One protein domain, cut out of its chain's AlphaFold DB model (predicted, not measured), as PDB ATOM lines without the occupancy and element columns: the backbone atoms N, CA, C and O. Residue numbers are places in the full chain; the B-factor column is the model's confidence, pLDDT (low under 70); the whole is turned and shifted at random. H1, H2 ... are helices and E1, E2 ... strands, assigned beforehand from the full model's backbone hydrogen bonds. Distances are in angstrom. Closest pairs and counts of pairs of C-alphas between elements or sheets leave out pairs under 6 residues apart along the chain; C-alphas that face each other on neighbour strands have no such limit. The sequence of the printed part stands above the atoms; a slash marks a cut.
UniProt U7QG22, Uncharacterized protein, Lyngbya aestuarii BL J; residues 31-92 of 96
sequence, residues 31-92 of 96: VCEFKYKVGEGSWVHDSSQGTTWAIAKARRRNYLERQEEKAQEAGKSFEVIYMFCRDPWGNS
ATOM      1  N   VAL A  31      34.375  31.595  35.905       92.88
ATOM      2  CA  VAL A  31      33.754  30.638  36.827       92.88
ATOM      3  C   VAL A  31      32.383  31.155  37.244       92.88
ATOM      4  O   VAL A  31      32.281  32.242  37.802       92.88
ATOM      5  N   CYS A  32      31.326  30.384  37.004       93.31
ATOM      6  CA  CYS A  32      29.973  30.679  37.473       93.31
ATOM      7  C   CYS A  32      29.599  29.734  38.611       93.31
ATOM      8  O   CYS A  32      29.407  28.539  38.381       93.31
ATOM      9  N   GLU A  33      29.468  30.272  39.821       93.69
ATOM     10  CA  GLU A  33      29.058  29.507  40.998       93.69
ATOM     11  C   GLU A  33      27.527  29.367  41.041       93.69
ATOM     12  O   GLU A  33      26.771  30.209  40.528       93.69
ATOM     13  N   PHE A  34      27.051  28.276  41.634       94.94
ATOM     14  CA  PHE A  34      25.635  28.051  41.895       94.94
ATOM     15  C   PHE A  34      25.437  27.024  43.009       94.94
ATOM     16  O   PHE A  34      26.321  26.228  43.335       94.94
ATOM     17  N   LYS A  35      24.235  27.026  43.583       96.94
ATOM     18  CA  LYS A  35      23.771  25.964  44.472       96.94
ATOM     19  C   LYS A  35      22.492  25.360  43.932       96.94
ATOM     20  O   LYS A  35      21.662  26.084  43.391       96.94
ATOM     21  N   TYR A  36      22.308  24.062  44.120       97.69
ATOM     22  CA  TYR A  36      21.044  23.402  43.805       97.69
ATOM     23  C   TYR A  36      20.659  22.385  44.879       97.69
ATOM     24  O   TYR A  36      21.513  21.897  45.623       97.69
ATOM     25  N   LYS A  37      19.368  22.081  44.977       98.06
ATOM     26  CA  LYS A  37      18.795  21.110  45.916       98.06
ATOM     27  C   LYS A  37      17.779  20.237  45.176       98.06
ATOM     28  O   LYS A  37      17.059  20.719  44.308       98.06
ATOM     29  N   VAL A  38      17.743  18.946  45.519       97.81
ATOM     30  CA  VAL A  38      16.817  17.953  44.948       97.81
ATOM     31  C   VAL A  38      15.979  17.336  46.066       97.81
ATOM     32  O   VAL A  38      16.537  16.696  46.963       97.81
ATOM     33  N   GLY A  39      14.653  17.472  46.008       96.62
ATOM     34  CA  GLY A  39      13.743  17.006  47.063       96.62
ATOM     35  C   GLY A  39      14.132  17.565  48.435       96.62
ATOM     36  O   GLY A  39      14.623  18.679  48.531       96.62
ATOM     37  N   GLU A  40      14.026  16.761  49.493       96.69
ATOM     38  CA  GLU A  40      14.500  17.120  50.845       96.69
ATOM     39  C   GLU A  40      16.017  16.927  51.050       96.69
ATOM     40  O   GLU A  40      16.505  16.818  52.175       96.69
ATOM     41  N   GLY A  41      16.786  16.849  49.960       94.88
ATOM     42  CA  GLY A  41      18.237  16.712  50.008       94.88
ATOM     43  C   GLY A  41      18.952  17.947  50.564       94.88
ATOM     44  O   GLY A  41      18.377  19.019  50.754       94.88
ATOM     45  N   SER A  42      20.256  17.804  50.798       97.19
ATOM     46  CA  SER A  42      21.124  18.941  51.125       97.19
ATOM     47  C   SER A  42      21.431  19.784  49.887       97.19
ATOM     48  O   SER A  42      21.446  19.273  48.766       97.19
ATOM     49  N   TRP A  43      21.724  21.068  50.097       97.62
ATOM     50  CA  TRP A  43      22.239  21.940  49.043       97.62
ATOM     51  C   TRP A  43      23.605  21.454  48.556       97.62
ATOM     52  O   TRP A  43      24.524  21.260  49.352       97.62
ATOM     53  N   VAL A  44      23.748  21.325  47.242       97.31
ATOM     54  CA  VAL A  44      25.014  21.059  46.559       97.31
ATOM     55  C   VAL A  44      25.571  22.387  46.059       97.31
ATOM     56  O   VAL A  44      24.862  23.124  45.380       97.31
ATOM     57  N   HIS A  45      26.821  22.701  46.405       96.31
ATOM     58  CA  HIS A  45      27.565  23.826  45.831       96.31
ATOM     59  C   HIS A  45      28.402  23.311  44.662       96.31
ATOM     60  O   HIS A  45      29.175  22.371  44.838       96.31
ATOM     61  N   ASP A  46      28.266  23.933  43.494       95.50
ATOM     62  CA  ASP A  46      28.987  23.535  42.286       95.50
ATOM     63  C   ASP A  46      29.295  24.759  41.406       95.50
ATOM     64  O   ASP A  46      28.882  25.887  41.695       95.50
ATOM     65  N   SER A  47      30.062  24.555  40.336       94.00
ATOM     66  CA  SER A  47      30.443  25.620  39.414       94.00
ATOM     67  C   SER A  47      30.541  25.142  37.970       94.00
ATOM     68  O   SER A  47      30.791  23.974  37.675       94.00
ATOM     69  N   SER A  48      30.372  26.077  37.040       93.81
ATOM     70  CA  SER A  48      30.714  25.876  35.634       93.81
ATOM     71  C   SER A  48      31.846  26.812  35.234       93.81
ATOM     72  O   SER A  48      32.006  27.897  35.788       93.81
ATOM     73  N   GLN A  49      32.628  26.388  34.245       92.56
ATOM     74  CA  GLN A  49      33.768  27.146  33.736       92.56
ATOM     75  C   GLN A  49      33.627  27.375  32.235       92.56
ATOM     76  O   GLN A  49      33.098  26.509  31.530       92.56
ATOM     77  N   GLY A  50      34.114  28.499  31.722       90.50
ATOM     78  CA  GLY A  50      34.166  28.778  30.290       90.50
ATOM     79  C   GLY A  50      35.110  29.921  29.951       90.50
ATOM     80  O   GLY A  50      35.256  30.857  30.721       90.50
ATOM     81  N   THR A  51      35.698  29.889  28.758       89.75
ATOM     82  CA  THR A  51      36.616  30.942  28.289       89.75
ATOM     83  C   THR A  51      35.926  32.291  28.050       89.75
ATOM     84  O   THR A  51      36.586  33.307  27.865       89.75
ATOM     85  N   THR A  52      34.589  32.319  28.046       89.06
ATOM     86  CA  THR A  52      33.767  33.533  27.984       89.06
ATOM     87  C   THR A  52      32.579  33.416  28.938       89.06
ATOM     88  O   THR A  52      32.144  32.308  29.270       89.06
ATOM     89  N   TRP A  53      31.992  34.557  29.322       89.00
ATOM     90  CA  TRP A  53      30.785  34.606  30.157       89.00
ATOM     91  C   TRP A  53      29.641  33.779  29.570       89.00
ATOM     92  O   TRP A  53      29.005  33.003  30.278       89.00
ATOM     93  N   ALA A  54      29.418  33.900  28.258       90.88
ATOM     94  CA  ALA A  54      28.371  33.170  27.556       90.88
ATOM     95  C   ALA A  54      28.579  31.650  27.640       90.88
ATOM     96  O   ALA A  54      27.627  30.914  27.893       90.88
ATOM     97  N   ILE A  55      29.820  31.176  27.482       91.81
ATOM     98  CA  ILE A  55      30.141  29.745  27.568       91.81
ATOM     99  C   ILE A  55      29.954  29.234  28.999       91.81
ATOM    100  O   ILE A  55      29.344  28.179  29.187       91.81
ATOM    101  N   ALA A  56      30.439  29.964  30.007       92.75
ATOM    102  CA  ALA A  56      30.292  29.570  31.408       92.75
ATOM    103  C   ALA A  56      28.809  29.493  31.817       92.75
ATOM    104  O   ALA A  56      28.364  28.469  32.347       92.75
ATOM    105  N   LYS A  57      28.017  30.517  31.474       92.62
ATOM    106  CA  LYS A  57      26.566  30.577  31.726       92.62
ATOM    107  C   LYS A  57      25.803  29.474  30.982       92.62
ATOM    108  O   LYS A  57      24.984  28.783  31.581       92.62
ATOM    109  N   ALA A  58      26.118  29.226  29.708       94.00
ATOM    110  CA  ALA A  58      25.509  28.135  28.943       94.00
ATOM    111  C   ALA A  58      25.814  26.756  29.550       94.00
ATOM    112  O   ALA A  58      24.920  25.929  29.687       94.00
ATOM    113  N   ARG A  59      27.060  26.518  29.979       94.94
ATOM    114  CA  ARG A  59      27.443  25.268  30.654       94.94
ATOM    115  C   ARG A  59      26.722  25.090  31.991       94.94
ATOM    116  O   ARG A  59      26.294  23.973  32.272       94.94
ATOM    117  N   ARG A  60      26.561  26.168  32.773       95.00
ATOM    118  CA  ARG A  60      25.775  26.169  34.021       95.00
ATOM    119  C   ARG A  60      24.335  25.746  33.753       95.00
ATOM    120  O   ARG A  60      23.874  24.780  34.350       95.00
ATOM    121  N   ARG A  61      23.664  26.419  32.814       95.62
ATOM    122  CA  ARG A  61      22.283  26.113  32.417       95.62
ATOM    123  C   ARG A  61      22.129  24.660  31.975       95.62
ATOM    124  O   ARG A  61      21.365  23.933  32.590       95.62
ATOM    125  N   ASN A  62      22.942  24.202  31.023       96.81
ATOM    126  CA  ASN A  62      22.849  22.827  30.526       96.81
ATOM    127  C   ASN A  62      23.101  21.791  31.636       96.81
ATOM    128  O   ASN A  62      22.595  20.675  31.574       96.81
ATOM    129  N   TYR A  63      23.956  22.104  32.616       96.31
ATOM    130  CA  TYR A  63      24.177  21.227  33.765       96.31
ATOM    131  C   TYR A  63      22.944  21.156  34.661       96.31
ATOM    132  O   TYR A  63      22.508  20.054  34.978       96.31
ATOM    133  N   LEU A  64      22.383  22.309  35.028       97.38
ATOM    134  CA  LEU A  64      21.203  22.400  35.884       97.38
ATOM    135  C   LEU A  64      19.971  21.771  35.231       97.38
ATOM    136  O   LEU A  64      19.303  20.998  35.900       97.38
ATOM    137  N   GLU A  65      19.744  21.987  33.932       98.06
ATOM    138  CA  GLU A  65      18.662  21.343  33.168       98.06
ATOM    139  C   GLU A  65      18.729  19.812  33.276       98.06
ATOM    140  O   GLU A  65      17.724  19.160  33.542       98.06
ATOM    141  N   ARG A  66      19.929  19.220  33.179       97.81
ATOM    142  CA  ARG A  66      20.104  17.766  33.365       97.81
ATOM    143  C   ARG A  66      19.877  17.305  34.804       97.81
ATOM    144  O   ARG A  66      19.542  16.142  35.014       97.81
ATOM    145  N   GLN A  67      20.151  18.143  35.805       97.62
ATOM    146  CA  GLN A  67      19.853  17.794  37.200       97.62
ATOM    147  C   GLN A  67      18.354  17.905  37.482       97.62
ATOM    148  O   GLN A  67      17.806  17.067  38.195       97.62
ATOM    149  N   GLU A  68      17.701  18.905  36.896       98.31
ATOM    150  CA  GLU A  68      16.262  19.106  36.974       98.31
ATOM    151  C   GLU A  68      15.505  17.955  36.308       98.31
ATOM    152  O   GLU A  68      14.625  17.376  36.937       98.31
ATOM    153  N   GLU A  69      15.903  17.544  35.102       98.31
ATOM    154  CA  GLU A  69      15.325  16.391  34.399       98.31
ATOM    155  C   GLU A  69      15.390  15.124  35.266       98.31
ATOM    156  O   GLU A  69      14.371  14.484  35.515       98.31
ATOM    157  N   LYS A  70      16.556  14.822  35.850       97.25
ATOM    158  CA  LYS A  70      16.716  13.682  36.771       97.25
ATOM    159  C   LYS A  70      15.855  13.797  38.028       97.25
ATOM    160  O   LYS A  70      15.404  12.782  38.561       97.25
ATOM    161  N   ALA A  71      15.671  15.007  38.553       97.88
ATOM    162  CA  ALA A  71      14.800  15.236  39.700       97.88
ATOM    163  C   ALA A  71      13.334  14.975  39.324       97.88
ATOM    164  O   ALA A  71      12.645  14.265  40.056       97.88
ATOM    165  N   GLN A  72      12.895  15.468  38.163       98.19
ATOM    166  CA  GLN A  72      11.549  15.261  37.630       98.19
ATOM    167  C   GLN A  72      11.268  13.779  37.347       98.19
ATOM    168  O   GLN A  72      10.242  13.266  37.790       98.19
ATOM    169  N   GLU A  73      12.198  13.064  36.707       98.19
ATOM    170  CA  GLU A  73      12.113  11.611  36.485       98.19
ATOM    171  C   GLU A  73      11.979  10.827  37.799       98.19
ATOM    172  O   GLU A  73      11.291   9.808  37.864       98.19
ATOM    173  N   ALA A  74      12.606  11.317  38.871       97.62
ATOM    174  CA  ALA A  74      12.521  10.736  40.206       97.62
ATOM    175  C   ALA A  74      11.306  11.221  41.025       97.62
ATOM    176  O   ALA A  74      11.182  10.840  42.192       97.62
ATOM    177  N   GLY A  75      10.442  12.078  40.466       98.12
ATOM    178  CA  GLY A  75       9.295  12.663  41.166       98.12
ATOM    179  C   GLY A  75       9.680  13.599  42.318       98.12
ATOM    180  O   GLY A  75       8.963  13.677  43.315       98.12
ATOM    181  N   LYS A  76      10.832  14.272  42.228       97.94
ATOM    182  CA  LYS A  76      11.374  15.173  43.257       97.94
ATOM    183  C   LYS A  76      11.344  16.627  42.795       97.94
ATOM    184  O   LYS A  76      11.458  16.914  41.608       97.94
ATOM    185  N   SER A  77      11.250  17.550  43.753       97.94
ATOM    186  CA  SER A  77      11.438  18.979  43.494       97.94
ATOM    187  C   SER A  77      12.889  19.293  43.126       97.94
ATOM    188  O   SER A  77      13.818  18.583  43.528       97.94
ATOM    189  N   PHE A  78      13.078  20.381  42.384       98.31
ATOM    190  CA  PHE A  78      14.381  20.929  42.042       98.31
ATOM    191  C   PHE A  78      14.396  22.424  42.355       98.31
ATOM    192  O   PHE A  78      13.498  23.155  41.943       98.31
ATOM    193  N   GLU A  79      15.403  22.871  43.097       98.38
ATOM    194  CA  GLU A  79      15.597  24.276  43.452       98.38
ATOM    195  C   GLU A  79      17.017  24.704  43.091       98.38
ATOM    196  O   GLU A  79      17.970  23.944  43.280       98.38
ATOM    197  N   VAL A  80      17.173  25.942  42.617       97.38
ATOM    198  CA  VAL A  80      18.472  26.511  42.246       97.38
ATOM    199  C   VAL A  80      18.636  27.922  42.797       97.38
ATOM    200  O   VAL A  80      17.709  28.727  42.792       97.38
ATOM    201  N   ILE A  81      19.851  28.228  43.243       95.88
ATOM    202  CA  ILE A  81      20.306  29.573  43.577       95.88
ATOM    203  C   ILE A  81      21.486  29.889  42.664       95.88
ATOM    204  O   ILE A  81      22.567  29.302  42.787       95.88
ATOM    205  N   TYR A  82      21.277  30.832  41.751       92.69
ATOM    206  CA  TYR A  82      22.347  31.378  40.929       92.69
ATOM    207  C   TYR A  82      23.219  32.294  41.781       92.69
ATOM    208  O   TYR A  82      22.729  33.233  42.407       92.69
ATOM    209  N   MET A  83      24.518  32.009  41.812       90.69
ATOM    210  CA  MET A  83      25.503  32.890  42.428       90.69
ATOM    211  C   MET A  83      26.208  33.705  41.333       90.69
ATOM    212  O   MET A  83      25.880  33.607  40.140       90.69
ATOM    213  N   PHE A  84      27.157  34.542  41.746       88.50
ATOM    214  CA  PHE A  84      27.932  35.373  40.835       88.50
ATOM    215  C   PHE A  84      28.760  34.515  39.870       88.50
ATOM    216  O   PHE A  84      29.158  33.381  40.162       88.50
ATOM    217  N   CYS A  85      29.067  35.100  38.720       90.50
ATOM    218  CA  CYS A  85      30.155  34.625  37.886       90.50
ATOM    219  C   CYS A  85      31.366  35.540  38.114       90.50
ATOM    220  O   CYS A  85      31.193  36.755  38.199       90.50
ATOM    221  N   ARG A  86      32.582  34.991  38.183       91.06
ATOM    222  CA  ARG A  86      33.833  35.760  38.255       91.06
ATOM    223  C   ARG A  86      34.747  35.436  37.091       91.06
ATOM    224  O   ARG A  86      34.866  34.277  36.701       91.06
ATOM    225  N   ASP A  87      35.406  36.463  36.579       89.31
ATOM    226  CA  ASP A  87      36.542  36.296  35.690       89.31
ATOM    227  C   ASP A  87      37.843  36.039  36.481       89.31
ATOM    228  O   ASP A  87      37.877  36.201  37.707       89.31
ATOM    229  N   PRO A  88      38.928  35.635  35.803       84.31
ATOM    230  CA  PRO A  88      40.228  35.369  36.426       84.31
ATOM    231  C   PRO A  88      40.860  36.568  37.134       84.31
ATOM    232  O   PRO A  88      41.751  36.402  37.965       84.31
ATOM    233  N   TRP A  89      40.435  37.777  36.777       84.56
ATOM    234  CA  TRP A  89      40.946  39.035  37.308       84.56
ATOM    235  C   TRP A  89      40.094  39.557  38.472       84.56
ATOM    236  O   TRP A  89      40.388  40.615  39.023       84.56
ATOM    237  N   GLY A  90      39.073  38.797  38.879       80.25
ATOM    238  CA  GLY A  90      38.214  39.099  40.015       80.25
ATOM    239  C   GLY A  90      37.022  39.992  39.683       80.25
ATOM    240  O   GLY A  90      36.268  40.318  40.600       80.25
ATOM    241  N   ASN A  91      36.795  40.358  38.416       83.75
ATOM    242  CA  ASN A  91      35.575  41.077  38.059       83.75
ATOM    243  C   ASN A  91      34.396  40.110  38.106       83.75
ATOM    244  O   ASN A  91      34.479  38.981  37.614       83.75
ATOM    245  N   SER A  92      33.286  40.556  38.684       80.38
ATOM    246  CA  SER A  92      32.056  39.780  38.769       80.38
ATOM    247  C   SER A  92      30.998  40.309  37.811       80.38
ATOM    248  O   SER A  92      30.849  41.519  37.651       80.38
TER     249      SER A  92
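Overview. This is residues 31 to 92 of the 96 residues of an uncharacterized protein of Lyngbya aestuarii BL J (UniProt U7QG22). One long helix, H1, covers one face of a small, twisted antiparallel sheet of three strands, and the other face is bare. The two layers make a slim body that is only just a rod, 41 by 18 by 10 A, with H1 lengthwise in it and residues 87 to 92 folding back beyond E3. The printed part has 62 residues, with E1, E2, H1 and E3 along the chain and the sheet order E2, E1, E3; its class is mixed, helices and strands. It is only just compact, close to loose, with a radius of gyration of the C-alphas of 12.6 A.

Arrangement. E1, residues 31 to 38, is the inner strand. It forms a hairpin with the edge strand E2, residues 44 to 50, at 147 degrees between their directions; N 34 and O 46 are within hydrogen-bond range at 3.0 A. H1, residues 53 to 73, is on the sheet. Its closest C-alphas to E2 are those of Ala 56 and Gly 50, 4.1 A apart, and to E1 those of Ala 56 and Cys 32, 6.2 A apart. Every O i to N i+4 pair in H1 is within hydrogen-bond range. The other edge strand, E3, residues 78 to 86, is antiparallel to E1 at 168 degrees, with N 35 and O 81 2.9 A apart. The closest C-alphas of H1 and E3 are those of Glu 68 and Phe 78, 5.7 A apart. E2, H1 and E3 form a split strand-helix-strand unit, two strands running the same way with E1 between them, and its crossover is right-handed.

Along the chain. E1 begins at C-alpha 31, (33.754, 30.638, 36.827), and measures 22.7 A; E2 measures 20.2 A. H1 measures 30.3 A from C-alpha 53 to C-alpha 73, (12.113, 11.611, 36.485). E3 measures 24.8 A and ends at C-alpha 86, (33.833, 35.760, 38.255).

Size, cuts and confidence. The two farthest C-alphas, those of Gly 75 and Trp 89, are 41.4 A apart. The printed part has no cut, and its three links between named elements are tight. Mean pLDDT of the printed part is 94.1, and no printed residue is under 70.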